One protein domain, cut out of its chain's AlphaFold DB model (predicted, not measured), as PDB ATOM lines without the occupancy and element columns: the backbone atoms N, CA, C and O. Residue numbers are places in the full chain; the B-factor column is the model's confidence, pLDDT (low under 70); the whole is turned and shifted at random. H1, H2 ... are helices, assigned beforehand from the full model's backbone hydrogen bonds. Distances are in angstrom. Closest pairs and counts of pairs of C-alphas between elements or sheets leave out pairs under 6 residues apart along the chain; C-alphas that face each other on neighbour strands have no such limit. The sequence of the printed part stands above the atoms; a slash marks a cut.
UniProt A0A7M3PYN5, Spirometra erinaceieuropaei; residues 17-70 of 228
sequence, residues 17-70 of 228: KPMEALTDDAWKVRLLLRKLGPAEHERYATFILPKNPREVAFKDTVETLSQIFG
ATOM      1  N   LYS A  17     -31.979 -10.489  37.212       62.38
ATOM      2  CA  LYS A  17     -31.973 -11.954  37.382       62.38
ATOM      3  C   LYS A  17     -33.305 -12.647  37.026       62.38
ATOM      4  O   LYS A  17     -33.251 -13.704  36.402       62.38
ATOM      5  N   PRO A  18     -34.492 -12.094  37.346       60.16
ATOM      6  CA  PRO A  18     -35.773 -12.622  36.875       60.16
ATOM      7  C   PRO A  18     -35.976 -12.453  35.364       60.16
ATOM      8  O   PRO A  18     -36.649 -13.274  34.757       60.16
ATOM      9  N   MET A  19     -35.400 -11.406  34.760       52.91
ATOM     10  CA  MET A  19     -35.516 -11.102  33.328       52.91
ATOM     11  C   MET A  19     -34.551 -11.940  32.467       52.91
ATOM     12  O   MET A  19     -34.894 -12.339  31.359       52.91
ATOM     13  N   GLU A  20     -33.378 -12.298  32.987       57.41
ATOM     14  CA  GLU A  20     -32.499 -13.326  32.401       57.41
ATOM     15  C   GLU A  20     -33.074 -14.731  32.617       57.41
ATOM     16  O   GLU A  20     -33.110 -15.557  31.711       57.41
ATOM     17  N   ALA A  21     -33.677 -14.978  33.779       54.97
ATOM     18  CA  ALA A  21     -34.557 -16.120  33.984       54.97
ATOM     19  C   ALA A  21     -35.920 -15.941  33.295       54.97
ATOM     20  O   ALA A  21     -36.857 -16.604  33.702       54.97
ATOM     21  N   LEU A  22     -36.058 -15.054  32.297       54.97
ATOM     22  CA  LEU A  22     -37.138 -15.067  31.305       54.97
ATOM     23  C   LEU A  22     -36.658 -15.623  29.944       54.97
ATOM     24  O   LEU A  22     -37.457 -15.902  29.047       54.97
ATOM     25  N   THR A  23     -35.352 -15.870  29.786       63.59
ATOM     26  CA  THR A  23     -34.762 -16.440  28.564       63.59
ATOM     27  C   THR A  23     -34.362 -17.908  28.712       63.59
ATOM     28  O   THR A  23     -34.380 -18.608  27.704       63.59
ATOM     29  N   ASP A  24     -34.125 -18.412  29.930       79.50
ATOM     30  CA  ASP A  24     -33.771 -19.826  30.171       79.50
ATOM     31  C   ASP A  24     -34.945 -20.807  29.908       79.50
ATOM     32  O   ASP A  24     -35.988 -20.806  30.552       79.50
ATOM     33  N   ASP A  25     -34.829 -21.707  28.946       80.69
ATOM     34  CA  ASP A  25     -35.955 -22.593  28.630       80.69
ATOM     35  C   ASP A  25     -36.344 -23.525  29.796       80.69
ATOM     36  O   ASP A  25     -37.522 -23.867  29.943       80.69
ATOM     37  N   ALA A  26     -35.417 -23.840  30.710       81.88
ATOM     38  CA  ALA A  26     -35.705 -24.693  31.856       81.88
ATOM     39  C   ALA A  26     -36.662 -24.037  32.867       81.88
ATOM     40  O   ALA A  26     -37.506 -24.718  33.459       81.88
ATOM     41  N   TRP A  27     -36.574 -22.721  33.116       84.62
ATOM     42  CA  TRP A  27     -37.562 -22.045  33.970       84.62
ATOM     43  C   TRP A  27     -38.938 -21.975  33.296       84.62
ATOM     44  O   TRP A  27     -39.935 -22.212  33.984       84.62
ATOM     45  N   LYS A  28     -39.005 -21.736  31.975       85.88
ATOM     46  CA  LYS A  28     -40.278 -21.673  31.230       85.88
ATOM     47  C   LYS A  28     -41.025 -22.992  31.312       85.88
ATOM     48  O   LYS A  28     -42.212 -23.015  31.627       85.88
ATOM     49  N   VAL A  29     -40.306 -24.089  31.082       89.56
ATOM     50  CA  VAL A  29     -40.849 -25.446  31.169       89.56
ATOM     51  C   VAL A  29     -41.336 -25.729  32.585       89.56
ATOM     52  O   VAL A  29     -42.486 -26.113  32.770       89.56
ATOM     53  N   ARG A  30     -40.526 -25.448  33.616       87.31
ATOM     54  CA  ARG A  30     -40.946 -25.631  35.019       87.31
ATOM     55  C   ARG A  30     -42.204 -24.837  35.368       87.31
ATOM     56  O   ARG A  30     -43.076 -25.361  36.059       87.31
ATOM     57  N   LEU A  31     -42.303 -23.586  34.913       88.25
ATOM     58  CA  LEU A  31     -43.474 -22.749  35.160       88.25
ATOM     59  C   LEU A  31     -44.719 -23.305  34.456       88.25
ATOM     60  O   LEU A  31     -45.775 -23.385  35.082       88.25
ATOM     61  N   LEU A  32     -44.587 -23.714  33.193       89.50
ATOM     62  CA  LEU A  32     -45.671 -24.289  32.397       89.50
ATOM     63  C   LEU A  32     -46.185 -25.597  33.008       89.50
ATOM     64  O   LEU A  32     -47.383 -25.747  33.227       89.50
ATOM     65  N   LEU A  33     -45.279 -26.506  33.372       88.81
ATOM     66  CA  LEU A  33     -45.640 -27.790  33.975       88.81
ATOM     67  C   LEU A  33     -46.303 -27.631  35.347       88.81
ATOM     68  O   LEU A  33     -47.168 -28.424  35.700       88.81
ATOM     69  N   ARG A  34     -45.973 -26.574  36.101       90.12
ATOM     70  CA  ARG A  34     -46.637 -26.257  37.376       90.12
ATOM     71  C   ARG A  34     -48.080 -25.769  37.205       90.12
ATOM     72  O   ARG A  34     -48.834 -25.769  38.175       90.12
ATOM     73  N   LYS A  35     -48.463 -25.306  36.011       90.56
ATOM     74  CA  LYS A  35     -49.840 -24.893  35.700       90.56
ATOM     75  C   LYS A  35     -50.734 -26.062  35.289       90.56
ATOM     76  O   LYS A  35     -51.949 -25.894  35.299       90.56
ATOM     77  N   LEU A  36     -50.153 -27.209  34.939       89.69
ATOM     78  CA  LEU A  36     -50.904 -28.421  34.628       89.69
ATOM     79  C   LEU A  36     -51.485 -29.025  35.910       89.69
ATOM     80  O   LEU A  36     -50.850 -28.993  36.967       89.69
ATOM     81  N   GLY A  37     -52.687 -29.588  35.809       92.56
ATOM     82  CA  GLY A  37     -53.232 -30.424  36.870       92.56
ATOM     83  C   GLY A  37     -52.449 -31.741  36.996       92.56
ATOM     84  O   GLY A  37     -51.645 -32.080  36.121       92.56
ATOM     85  N   PRO A  38     -52.647 -32.500  38.090       92.69
ATOM     86  CA  PRO A  38     -51.913 -33.744  38.323       92.69
ATOM     87  C   PRO A  38     -52.065 -34.763  37.183       92.69
ATOM     88  O   PRO A  38     -51.075 -35.358  36.762       92.69
ATOM     89  N   ALA A  39     -53.279 -34.915  36.644       93.44
ATOM     90  CA  ALA A  39     -53.574 -35.871  35.577       93.44
ATOM     91  C   ALA A  39     -52.957 -35.452  34.232       93.44
ATOM     92  O   ALA A  39     -52.430 -36.278  33.487       93.44
ATOM     93  N   GLU A  40     -52.994 -34.158  33.912       93.19
ATOM     94  CA  GLU A  40     -52.398 -33.608  32.698       93.19
ATOM     95  C   GLU A  40     -50.873 -33.708  32.747       93.19
ATOM     96  O   GLU A  40     -50.237 -34.092  31.763       93.19
ATOM     97  N   HIS A  41     -50.285 -33.425  33.911       92.19
ATOM     98  CA  HIS A  41     -48.854 -33.580  34.126       92.19
ATOM     99  C   HIS A  41     -48.417 -35.045  33.985       92.19
ATOM    100  O   HIS A  41     -47.411 -35.318  33.335       92.19
ATOM    101  N   GLU A  42     -49.161 -35.997  34.556       93.19
ATOM    102  CA  GLU A  42     -48.879 -37.433  34.425       93.19
ATOM    103  C   GLU A  42     -48.952 -37.906  32.966       93.19
ATOM    104  O   GLU A  42     -48.045 -38.599  32.497       93.19
ATOM    105  N   ARG A  43     -49.979 -37.482  32.217       93.81
ATOM    106  CA  ARG A  43     -50.097 -37.784  30.781       93.81
ATOM    107  C   ARG A  43     -48.922 -37.234  29.986       93.81
ATOM    108  O   ARG A  43     -48.346 -37.967  29.188       93.81
ATOM    109  N   TYR A  44     -48.545 -35.976  30.220       93.44
ATOM    110  CA  TYR A  44     -47.380 -35.375  29.575       93.44
ATOM    111  C   TYR A  44     -46.091 -36.134  29.921       93.44
ATOM    112  O   TYR A  44     -45.356 -36.525  29.018       93.44
ATOM    113  N   ALA A  45     -45.843 -36.401  31.208       91.75
ATOM    114  CA  ALA A  45     -44.649 -37.106  31.669       91.75
ATOM    115  C   ALA A  45     -44.551 -38.525  31.087       91.75
ATOM    116  O   ALA A  45     -43.465 -38.950  30.708       91.75
ATOM    117  N   THR A  46     -45.683 -39.226  30.969       94.31
ATOM    118  CA  THR A  46     -45.762 -40.552  30.337       94.31
ATOM    119  C   THR A  46     -45.486 -40.475  28.836       94.31
ATOM    120  O   THR A  46     -44.768 -41.314  28.299       94.31
ATOM    121  N   PHE A  47     -46.020 -39.456  28.155       93.31
ATOM    122  CA  PHE A  47     -45.880 -39.286  26.707       93.31
ATOM    123  C   PHE A  47     -44.437 -39.001  26.269       93.31
ATOM    124  O   PHE A  47     -44.020 -39.457  25.210       93.31
ATOM    125  N   ILE A  48     -43.659 -38.271  27.074       93.62
ATOM    126  CA  ILE A  48     -42.278 -37.902  26.718       93.62
ATOM    127  C   ILE A  48     -41.226 -38.958  27.080       93.62
ATOM    128  O   ILE A  48     -40.037 -38.738  26.825       93.62
ATOM    129  N   LEU A  49     -41.621 -40.083  27.688       93.06
ATOM    130  CA  LEU A  49     -40.681 -41.131  28.082       93.06
ATOM    131  C   LEU A  49     -39.826 -41.595  26.887       93.06
ATOM    132  O   LEU A  49     -40.335 -41.725  25.773       93.06
ATOM    133  N   PRO A  50     -38.523 -41.863  27.099       91.38
ATOM    134  CA  PRO A  50     -37.807 -41.899  28.382       91.38
ATOM    135  C   PRO A  50     -37.239 -40.540  28.852       91.38
ATOM    136  O   PRO A  50     -36.475 -40.512  29.814       91.38
ATOM    137  N   LYS A  51     -37.552 -39.422  28.180       90.50
ATOM    138  CA  LYS A  51     -36.972 -38.105  28.497       90.50
ATOM    139  C   LYS A  51     -37.510 -37.555  29.817       90.50
ATOM    140  O   LYS A  51     -38.681 -37.736  30.150       90.50
ATOM    141  N   ASN A  52     -36.676 -36.812  30.545       84.94
ATOM    142  CA  ASN A  52     -37.136 -36.071  31.714       84.94
ATOM    143  C   ASN A  52     -37.872 -34.788  31.275       84.94
ATOM    144  O   ASN A  52     -37.329 -34.053  30.450       84.94
ATOM    145  N   PRO A  53     -39.029 -34.431  31.871       81.56
ATOM    146  CA  PRO A  53     -39.717 -33.160  31.614       81.56
ATOM    147  C   PRO A  53     -38.820 -31.918  31.655       81.56
ATOM    148  O   PRO A  53     -39.075 -30.946  30.957       81.56
ATOM    149  N   ARG A  54     -37.768 -31.932  32.481       78.50
ATOM    150  CA  ARG A  54     -36.836 -30.806  32.654       78.50
ATOM    151  C   ARG A  54     -35.766 -30.705  31.564       78.50
ATOM    152  O   ARG A  54     -35.083 -29.690  31.504       78.50
ATOM    153  N   GLU A  55     -35.602 -31.750  30.762       83.44
ATOM    154  CA  GLU A  55     -34.611 -31.847  29.681       83.44
ATOM    155  C   GLU A  55     -35.216 -31.515  28.311       83.44
ATOM    156  O   GLU A  55     -34.494 -31.385  27.324       83.44
ATOM    157  N   VAL A  56     -36.542 -31.376  28.235       87.88
ATOM    158  CA  VAL A  56     -37.250 -31.005  27.010       87.88
ATOM    159  C   VAL A  56     -37.177 -29.490  26.837       87.88
ATOM    160  O   VAL A  56     -37.451 -28.737  27.771       87.88
ATOM    161  N   ALA A  57     -36.819 -29.023  25.638       91.12
ATOM    162  CA  ALA A  57     -36.819 -27.596  25.332       91.12
ATOM    163  C   ALA A  57     -38.233 -27.007  25.474       91.12
ATOM    164  O   ALA A  57     -39.242 -27.706  25.331       91.12
ATOM    165  N   PHE A  58     -38.332 -25.700  25.727       89.25
ATOM    166  CA  PHE A  58     -39.635 -25.064  25.921       89.25
ATOM    167  C   PHE A  58     -40.533 -25.208  24.690       89.25
ATOM    168  O   PHE A  58     -41.706 -25.555  24.817       89.25
ATOM    169  N   LYS A  59     -39.963 -25.011  23.496       92.31
ATOM    170  CA  LYS A  59     -40.669 -25.179  22.223       92.31
ATOM    171  C   LYS A  59     -41.266 -26.583  22.085       92.31
ATOM    172  O   LYS A  59     -42.465 -26.709  21.855       92.31
ATOM    173  N   ASP A  60     -40.451 -27.613  22.291       92.06
ATOM    174  CA  ASP A  60     -40.863 -29.014  22.155       92.06
ATOM    175  C   ASP A  60     -41.903 -29.395  23.218       92.06
ATOM    176  O   ASP A  60     -42.818 -30.175  22.957       92.06
ATOM    177  N   THR A  61     -41.805 -28.810  24.415       92.12
ATOM    178  CA  THR A  61     -42.801 -28.975  25.482       92.12
ATOM    179  C   THR A  61     -44.152 -28.409  25.064       92.12
ATOM    180  O   THR A  61     -45.165 -29.089  25.204       92.12
ATOM    181  N   VAL A  62     -44.183 -27.185  24.530       92.25
ATOM    182  CA  VAL A  62     -45.420 -26.555  24.043       92.25
ATOM    183  C   VAL A  62     -46.018 -27.356  22.887       92.25
ATOM    184  O   VAL A  62     -47.224 -27.593  22.875       92.25
ATOM    185  N   GLU A  63     -45.191 -27.818  21.951       92.94
ATOM    186  CA  GLU A  63     -45.640 -28.654  20.835       92.94
ATOM    187  C   GLU A  63     -46.233 -29.980  21.327       92.94
ATOM    188  O   GLU A  63     -47.342 -30.337  20.939       92.94
ATOM    189  N   THR A  64     -45.558 -30.654  22.258       92.38
ATOM    190  CA  THR A  64     -46.043 -31.897  22.869       92.38
ATOM    191  C   THR A  64     -47.367 -31.684  23.605       92.38
ATOM    192  O   THR A  64     -48.304 -32.461  23.448       92.38
ATOM    193  N   LEU A  65     -47.491 -30.609  24.387       92.44
ATOM    194  CA  LEU A  65     -48.740 -30.287  25.079       92.44
ATOM    195  C   LEU A  65     -49.870 -29.975  24.094       92.44
ATOM    196  O   LEU A  65     -50.999 -30.406  24.315       92.44
ATOM    197  N   SER A  66     -49.570 -29.291  22.990       91.25
ATOM    198  CA  SER A  66     -50.526 -29.068  21.903       91.25
ATOM    199  C   SER A  66     -50.935 -30.382  21.229       91.25
ATOM    200  O   SER A  66     -52.096 -30.572  20.896       91.25
ATOM    201  N   GLN A  67     -50.023 -31.341  21.078       89.56
ATOM    202  CA  GLN A  67     -50.359 -32.657  20.529       89.56
ATOM    203  C   GLN A  67     -51.256 -33.474  21.469       89.56
ATOM    204  O   GLN A  67     -52.185 -34.121  20.998       89.56
ATOM    205  N   ILE A  68     -51.013 -33.435  22.785       91.81
ATOM    206  CA  ILE A  68     -51.778 -34.223  23.769       91.81
ATOM    207  C   ILE A  68     -53.138 -33.582  24.080       91.81
ATOM    208  O   ILE A  68     -54.140 -34.285  24.212       91.81
ATOM    209  N   PHE A  69     -53.170 -32.258  24.238       89.94
ATOM    210  CA  PHE A  69     -54.326 -31.521  24.766       89.94
ATOM    211  C   PHE A  69     -54.933 -30.533  23.774       89.94
ATOM    212  O   PHE A  69     -55.993 -29.970  24.047       89.94
ATOM    213  N   GLY A  70     -54.268 -30.284  22.648       85.00
ATOM    214  CA  GLY A  70     -54.788 -29.407  21.613       85.00
ATOM    215  C   GLY A  70     -56.000 -30.005  20.912       85.00
ATOM    216  O   GLY A  70     -56.316 -31.195  21.007       85.00
TER     217      GLY A  70
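AT A GLANCE: This is residues 17 to 70 of the 228 residues of a protein of Spirometra erinaceieuropaei (UniProt A0A7M3PYN5). H4 covers a corner made by H2 and H3; residues 17 to 23, with H1, stick out. The printed part has 54 residues and four named helices, H1 to H4 in order: all helix. It is compact, radius of gyration of the C-alphas 11.2 A, spanning 32 by 21 by 18 A.

IN THESE COORDINATES: H4, residues 58 to 69, runs 16.1 A between end C-alphas, to (-54.326, -31.521, 24.766). H2, residues 25 to 35, spans 15.8 A, H3, residues 38 to 47, 14.2 A, and H1, residues 17 to 20, 5.2 A, from (-31.973, -11.954, 37.382).

HOW THE PARTS SIT: With residues 58 to 61 alone H4 touches H2 at a shallow tilt of 29 degrees; the closest C-alphas, of Asp 25 and Phe 58, are 5.2 A apart. With residues 64 to 68 alone it only just touches H3, by 3 pairs of C-alphas within 8 A. H2, H3 and H4 have every O i to N i+4 pair within hydrogen-bond range.

THE WHOLE: The printed part has no cut and no long link; residues 17 to 23 have pLDDT under 70.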